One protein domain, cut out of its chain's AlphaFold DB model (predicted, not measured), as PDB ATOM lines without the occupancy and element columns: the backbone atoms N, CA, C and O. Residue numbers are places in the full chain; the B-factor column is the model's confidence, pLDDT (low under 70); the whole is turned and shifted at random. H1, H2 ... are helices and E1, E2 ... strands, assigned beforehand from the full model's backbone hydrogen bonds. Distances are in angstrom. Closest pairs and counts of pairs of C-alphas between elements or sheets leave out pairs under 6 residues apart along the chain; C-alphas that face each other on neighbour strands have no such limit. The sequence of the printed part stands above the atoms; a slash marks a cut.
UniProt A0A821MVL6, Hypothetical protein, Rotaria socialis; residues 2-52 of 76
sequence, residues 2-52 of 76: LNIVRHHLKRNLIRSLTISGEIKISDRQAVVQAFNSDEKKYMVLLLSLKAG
ATOM      1  N   LEU A   2     161.944 187.280 177.241       89.75
ATOM      2  CA  LEU A   2     161.952 188.199 178.406       89.75
ATOM      3  C   LEU A   2     163.342 188.520 178.990       89.75
ATOM      4  O   LEU A   2     163.587 189.644 179.420       89.75
ATOM      5  N   ASN A   3     164.279 187.566 178.966       90.44
ATOM      6  CA  ASN A   3     165.657 187.795 179.415       90.44
ATOM      7  C   ASN A   3     166.399 188.863 178.598       90.44
ATOM      8  O   ASN A   3     167.178 189.625 179.169       90.44
ATOM      9  N   ILE A   4     166.135 188.939 177.292       93.31
ATOM     10  CA  ILE A   4     166.725 189.935 176.393       93.31
ATOM     11  C   ILE A   4     166.144 191.312 176.724       93.31
ATOM     12  O   ILE A   4     166.894 192.252 176.971       93.31
ATOM     13  N   VAL A   5     164.817 191.413 176.853       93.81
ATOM     14  CA  VAL A   5     164.142 192.658 177.259       93.81
ATOM     15  C   VAL A   5     164.685 193.149 178.603       93.81
ATOM     16  O   VAL A   5     165.116 194.294 178.720       93.81
ATOM     17  N   ARG A   6     164.782 192.257 179.595       93.31
ATOM     18  CA  ARG A   6     165.371 192.555 180.907       93.31
ATOM     19  C   ARG A   6     166.798 193.092 180.802       93.31
ATOM     20  O   ARG A   6     167.153 194.021 181.525       93.31
ATOM     21  N   HIS A   7     167.623 192.513 179.930       95.38
ATOM     22  CA  HIS A   7     168.990 192.978 179.702       95.38
ATOM     23  C   HIS A   7     169.013 194.417 179.163       95.38
ATOM     24  O   HIS A   7     169.756 195.252 179.681       95.38
ATOM     25  N   HIS A   8     168.162 194.736 178.185       96.12
ATOM     26  CA  HIS A   8     168.065 196.092 177.641       96.12
ATOM     27  C   HIS A   8     167.495 197.098 178.646       96.12
ATOM     28  O   HIS A   8     168.027 198.202 178.744       96.12
ATOM     29  N   LEU A   9     166.486 196.728 179.442       95.19
ATOM     30  CA  LEU A   9     165.959 197.590 180.509       95.19
ATOM     31  C   LEU A   9     167.052 197.947 181.522       95.19
ATOM     32  O   LEU A   9     167.258 199.123 181.813       95.19
ATOM     33  N   LYS A  10     167.836 196.955 181.967       94.50
ATOM     34  CA  LYS A  10     168.980 197.186 182.862       94.50
ATOM     35  C   LYS A  10     170.028 198.113 182.249       94.50
ATOM     36  O   LYS A  10     170.506 199.010 182.937       94.50
ATOM     37  N   ARG A  11     170.375 197.924 180.970       97.25
ATOM     38  CA  ARG A  11     171.334 198.792 180.261       97.25
ATOM     39  C   ARG A  11     170.863 200.241 180.154       97.25
ATOM     40  O   ARG A  11     171.699 201.133 180.175       97.25
ATOM     41  N   ASN A  12     169.554 200.460 180.070       96.50
ATOM     42  CA  ASN A  12     168.944 201.789 180.042       96.50
ATOM     43  C   ASN A  12     168.582 202.315 181.443       96.50
ATOM     44  O   ASN A  12     167.866 203.303 181.552       96.50
ATOM     45  N   LEU A  13     169.059 201.664 182.514       94.44
ATOM     46  CA  LEU A  13     168.803 202.045 183.911       94.44
ATOM     47  C   LEU A  13     167.313 202.053 184.295       94.44
ATOM     48  O   LEU A  13     166.906 202.709 185.255       94.44
ATOM     49  N   ILE A  14     166.498 201.274 183.585       93.75
ATOM     50  CA  ILE A  14     165.079 201.101 183.882       93.75
ATOM     51  C   ILE A  14     164.934 199.938 184.860       93.75
ATOM     52  O   ILE A  14     165.286 198.791 184.569       93.75
ATOM     53  N   ARG A  15     164.406 200.241 186.047       91.75
ATOM     54  CA  ARG A  15     164.130 199.240 187.079       91.75
ATOM     55  C   ARG A  15     162.912 198.414 186.685       91.75
ATOM     56  O   ARG A  15     161.843 198.963 186.422       91.75
ATOM     57  N   SER A  16     163.079 197.095 186.699       93.56
ATOM     58  CA  SER A  16     162.025 196.152 186.340       93.56
ATOM     59  C   SER A  16     161.909 195.000 187.331       93.56
ATOM     60  O   SER A  16     162.928 194.475 187.787       93.56
ATOM     61  N   LEU A  17     160.684 194.548 187.569       94.12
ATOM     62  CA  LEU A  17     160.372 193.294 188.252       94.12
ATOM     63  C   LEU A  17     160.135 192.176 187.226       94.12
ATOM     64  O   LEU A  17     160.002 192.426 186.027       94.12
ATOM     65  N   THR A  18     160.123 190.917 187.664       92.75
ATOM     66  CA  THR A  18     159.859 189.780 186.771       92.75
ATOM     67  C   THR A  18     159.059 188.702 187.487       92.75
ATOM     68  O   THR A  18     159.449 188.263 188.565       92.75
ATOM     69  N   ILE A  19     157.979 188.251 186.853       92.06
ATOM     70  CA  ILE A  19     157.216 187.064 187.237       92.06
ATOM     71  C   ILE A  19     157.276 186.088 186.056       92.06
ATOM     72  O   ILE A  19     156.733 186.341 184.980       92.06
ATOM     73  N   SER A  20     157.980 184.975 186.254       88.38
ATOM     74  CA  SER A  20     158.133 183.897 185.273       88.38
ATOM     75  C   SER A  20     157.708 182.554 185.870       88.38
ATOM     76  O   SER A  20     157.441 182.453 187.064       88.38
ATOM     77  N   GLY A  21     157.689 181.490 185.068       82.56
ATOM     78  CA  GLY A  21     157.442 180.132 185.573       82.56
ATOM     79  C   GLY A  21     158.493 179.607 186.566       82.56
ATOM     80  O   GLY A  21     158.256 178.584 187.195       82.56
ATOM     81  N   GLU A  22     159.632 180.287 186.714       82.81
ATOM     82  CA  GLU A  22     160.725 179.886 187.614       82.81
ATOM     83  C   GLU A  22     160.578 180.472 189.025       82.81
ATOM     84  O   GLU A  22     161.186 179.967 189.970       82.81
ATOM     85  N   ILE A  23     159.782 181.538 189.192       85.62
ATOM     86  CA  ILE A  23     159.561 182.137 190.509       85.62
ATOM     87  C   ILE A  23     158.579 181.282 191.317       85.62
ATOM     88  O   ILE A  23     157.548 180.833 190.800       85.62
ATOM     89  N   LYS A  24     158.878 181.079 192.604       85.88
ATOM     90  CA  LYS A  24     157.970 180.380 193.518       85.88
ATOM     91  C   LYS A  24     156.660 181.148 193.636       85.88
ATOM     92  O   LYS A  24     156.654 182.376 193.690       85.88
ATOM     93  N   ILE A  25     155.553 180.415 193.734       83.75
ATOM     94  CA  ILE A  25     154.211 180.997 193.883       83.75
ATOM     95  C   ILE A  25     154.148 181.916 195.113       83.75
ATOM     96  O   ILE A  25     153.595 183.008 195.021       83.75
ATOM     97  N   SER A  26     154.798 181.530 196.219       85.81
ATOM     98  CA  SER A  26     154.902 182.339 197.445       85.81
ATOM     99  C   SER A  26     155.469 183.739 197.208       85.81
ATOM    100  O   SER A  26     155.055 184.695 197.859       85.81
ATOM    101  N   ASP A  27     156.394 183.868 196.259       89.19
ATOM    102  CA  ASP A  27     157.148 185.099 196.039       89.19
ATOM    103  C   ASP A  27     156.434 186.011 195.027       89.19
ATOM    104  O   ASP A  27     156.679 187.217 194.996       89.19
ATOM    105  N   ARG A  28     155.492 185.468 194.234       89.88
ATOM    106  CA  ARG A  28     154.692 186.240 193.265       89.88
ATOM    107  C   ARG A  28     153.911 187.357 193.950       89.88
ATOM    108  O   ARG A  28     153.921 188.485 193.464       89.88
ATOM    109  N   GLN A  29     153.297 187.067 195.100       89.44
ATOM    110  CA  GLN A  29     152.492 188.037 195.848       89.44
ATOM    111  C   GLN A  29     153.326 189.249 196.284       89.44
ATOM    112  O   GLN A  29     152.876 190.388 196.164       89.44
ATOM    113  N   ALA A  30     154.561 189.013 196.735       91.44
ATOM    114  CA  ALA A  30     155.478 190.079 197.126       91.44
ATOM    115  C   ALA A  30     155.875 190.957 195.929       91.44
ATOM    116  O   ALA A  30     155.955 192.178 196.058       91.44
ATOM    117  N   VAL A  31     156.072 190.358 194.749       92.31
ATOM    118  CA  VAL A  31     156.364 191.103 193.515       92.31
ATOM    119  C   VAL A  31     155.164 191.944 193.070       92.31
ATOM    120  O   VAL A  31     155.346 193.110 192.727       92.31
ATOM    121  N   VAL A  32     153.945 191.396 193.127       92.06
ATOM    122  CA  VAL A  32     152.703 192.134 192.821       92.06
ATOM    123  C   VAL A  32     152.524 193.316 193.769       92.06
ATOM    124  O   VAL A  32     152.280 194.433 193.319       92.06
ATOM    125  N   GLN A  33     152.694 193.099 195.076       92.50
ATOM    126  CA  GLN A  33     152.639 194.182 196.057       92.50
ATOM    127  C   GLN A  33     153.700 195.245 195.761       92.50
ATOM    128  O   GLN A  33     153.367 196.424 195.698       92.50
ATOM    129  N   ALA A  34     154.951 194.853 195.505       92.69
ATOM    130  CA  ALA A  34     156.019 195.797 195.178       92.69
ATOM    131  C   ALA A  34     155.729 196.619 193.912       92.69
ATOM    132  O   ALA A  34     156.079 197.796 193.870       92.69
ATOM    133  N   PHE A  35     155.089 196.018 192.907       93.56
ATOM    134  CA  PHE A  35     154.683 196.714 191.689       93.56
ATOM    135  C   PHE A  35     153.534 197.704 191.942       93.56
ATOM    136  O   PHE A  35     153.605 198.842 191.497       93.56
ATOM    137  N   ASN A  36     152.518 197.310 192.715       92.38
ATOM    138  CA  ASN A  36     151.351 198.156 192.991       92.38
ATOM    139  C   ASN A  36     151.613 199.282 194.007       92.38
ATOM    140  O   ASN A  36     150.847 200.237 194.058       92.38
ATOM    141  N   SER A  37     152.639 199.158 194.856       90.00
ATOM    142  CA  SER A  37     152.858 200.083 195.984       90.00
ATOM    143  C   SER A  37     153.766 201.270 195.656       90.00
ATOM    144  O   SER A  37     153.716 202.282 196.349       90.00
ATOM    145  N   ASP A  38     154.657 201.131 194.670       79.44
ATOM    146  CA  ASP A  38     155.732 202.098 194.428       79.44
ATOM    147  C   ASP A  38     155.993 202.279 192.926       79.44
ATOM    148  O   ASP A  38     156.965 201.762 192.361       79.44
ATOM    149  N   GLU A  39     155.120 203.065 192.290       68.12
ATOM    150  CA  GLU A  39     155.196 203.409 190.861       68.12
ATOM    151  C   GLU A  39     156.546 204.034 190.472       68.12
ATOM    152  O   GLU A  39     157.029 203.870 189.351       68.12
ATOM    153  N   LYS A  40     157.209 204.733 191.404       74.56
ATOM    154  CA  LYS A  40     158.497 205.397 191.139       74.56
ATOM    155  C   LYS A  40     159.675 204.426 191.195       74.56
ATOM    156  O   LYS A  40     160.739 204.709 190.629       74.56
ATOM    157  N   LYS A  41     159.530 203.292 191.884       81.88
ATOM    158  CA  LYS A  41     160.610 202.318 192.073       81.88
ATOM    159  C   LYS A  41     160.679 201.278 190.971       81.88
ATOM    160  O   LYS A  41     161.791 200.962 190.546       81.88
ATOM    161  N   TYR A  42     159.549 200.786 190.479       87.31
ATOM    162  CA  TYR A  42     159.525 199.745 189.452       87.31
ATOM    163  C   TYR A  42     158.581 200.122 188.315       87.31
ATOM    164  O   TYR A  42     157.383 199.891 188.388       87.31
ATOM    165  N   MET A  43     159.151 200.664 187.240       89.12
ATOM    166  CA  MET A  43     158.384 201.149 186.088       89.12
ATOM    167  C   MET A  43     157.860 200.010 185.202       89.12
ATOM    168  O   MET A  43     156.867 200.173 184.504       89.12
ATOM    169  N   VAL A  44     158.542 198.859 185.191       94.31
ATOM    170  CA  VAL A  44     158.216 197.742 184.294       94.31
ATOM    171  C   VAL A  44     158.075 196.441 185.076       94.31
ATOM    172  O   VAL A  44     158.965 196.067 185.842       94.31
ATOM    173  N   LEU A  45     157.000 195.698 184.825       93.81
ATOM    174  CA  LEU A  45     156.860 194.304 185.238       93.81
ATOM    175  C   LEU A  45     156.957 193.403 184.004       93.81
ATOM    176  O   LEU A  45     156.158 193.506 183.080       93.81
ATOM    177  N   LEU A  46     157.942 192.508 183.993       93.75
ATOM    178  CA  LEU A  46     158.076 191.490 182.956       93.75
ATOM    179  C   LEU A  46     157.286 190.245 183.356       93.75
ATOM    180  O   LEU A  46     157.610 189.600 184.354       93.75
ATOM    181  N   LEU A  47     156.281 189.896 182.559       91.69
ATOM    182  CA  LEU A  47     155.390 188.769 182.810       91.69
ATOM    183  C   LEU A  47     155.541 187.729 181.699       91.69
ATOM    184  O   LEU A  47     155.487 188.064 180.517       91.69
ATOM    185  N   SER A  48     155.723 186.457 182.057       88.12
ATOM    186  CA  SER A  48     155.544 185.369 181.086       88.12
ATOM    187  C   SER A  48     154.064 185.013 180.976       88.12
ATOM    188  O   SER A  48     153.432 184.852 182.015       88.12
ATOM    189  N   LEU A  49     153.547 184.787 179.763       75.50
ATOM    190  CA  LEU A  49     152.146 184.391 179.512       75.50
ATOM    191  C   LEU A  49     151.680 183.229 180.404       75.50
ATOM    192  O   LEU A  49     150.617 183.288 181.011       75.50
ATOM    193  N   LYS A  50     152.539 182.221 180.606       70.12
ATOM    194  CA  LYS A  50     152.257 181.074 181.489       70.12
ATOM    195  C   LYS A  50     152.015 181.456 182.960       70.12
ATOM    196  O   LYS A  50     151.389 180.697 183.682       70.12
ATOM    197  N   ALA A  51     152.525 182.604 183.400       66.00
ATOM    198  CA  ALA A  51     152.340 183.137 184.748       66.00
ATOM    199  C   ALA A  51     151.281 184.258 184.817       66.00
ATOM    200  O   ALA A  51     150.950 184.697 185.915       66.00
ATOM    201  N   GLY A  52     150.767 184.732 183.674       59.56
ATOM    202  CA  GLY A  52     149.738 185.774 183.615       59.56
ATOM    203  C   GLY A  52     148.314 185.253 183.805       59.56
ATOM    204  O   GLY A  52     147.486 185.957 184.373       59.56
TER     205      GLY A  52
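Overview. This is residues 2 to 52 of the 76 residues of the protein "Hypothetical protein" of Rotaria socialis (UniProt A0A821MVL6). Two short strands, E1 and E2, run side by side through the middle, between helix H1 and the longer helix H2, and the short H3 ends the printed part. The 51 residues, class mixed, follow the order H1, E1, H2, E2, H3, the two-strand sheet being parallel. The whole is compact, radius of gyration of the C-alphas 10.9 A, spanning 29 by 24 by 14 A.

Arrangement. H1, residues 2 to 11, comes closest to E2, residues 44 to 47, at the C-alphas of Leu 2 and Leu 46, 6.8 A. E1, residues 16 to 19, is parallel to E2 at 18 degrees, with N 17 and O 44 within hydrogen-bond range at 2.9 A. E1, H2 and E2 form a strand-helix-strand unit, two parallel neighbour strands with a helix between, its crossover right-handed. H2, residues 25 to 37, is closest to E1 at the C-alphas of Ile 19 and Arg 28, 6.6 A. H1 and H2 are apart. Every O i to N i+4 pair is within range in H1, and 7 of 9 in H2; H3, residues 49 to 52, is too short for one.

Along the chain. H1, 14.3 A long, begins at C-alpha 2 (161.952, 188.199, 178.406); H2 is 19.2 A long. H3 ends at C-alpha 52 (149.738, 185.774, 183.615).

Size, cuts and confidence. The printed part has no cut and no long link. Residues 39, 51 and 52 are under pLDDT 70.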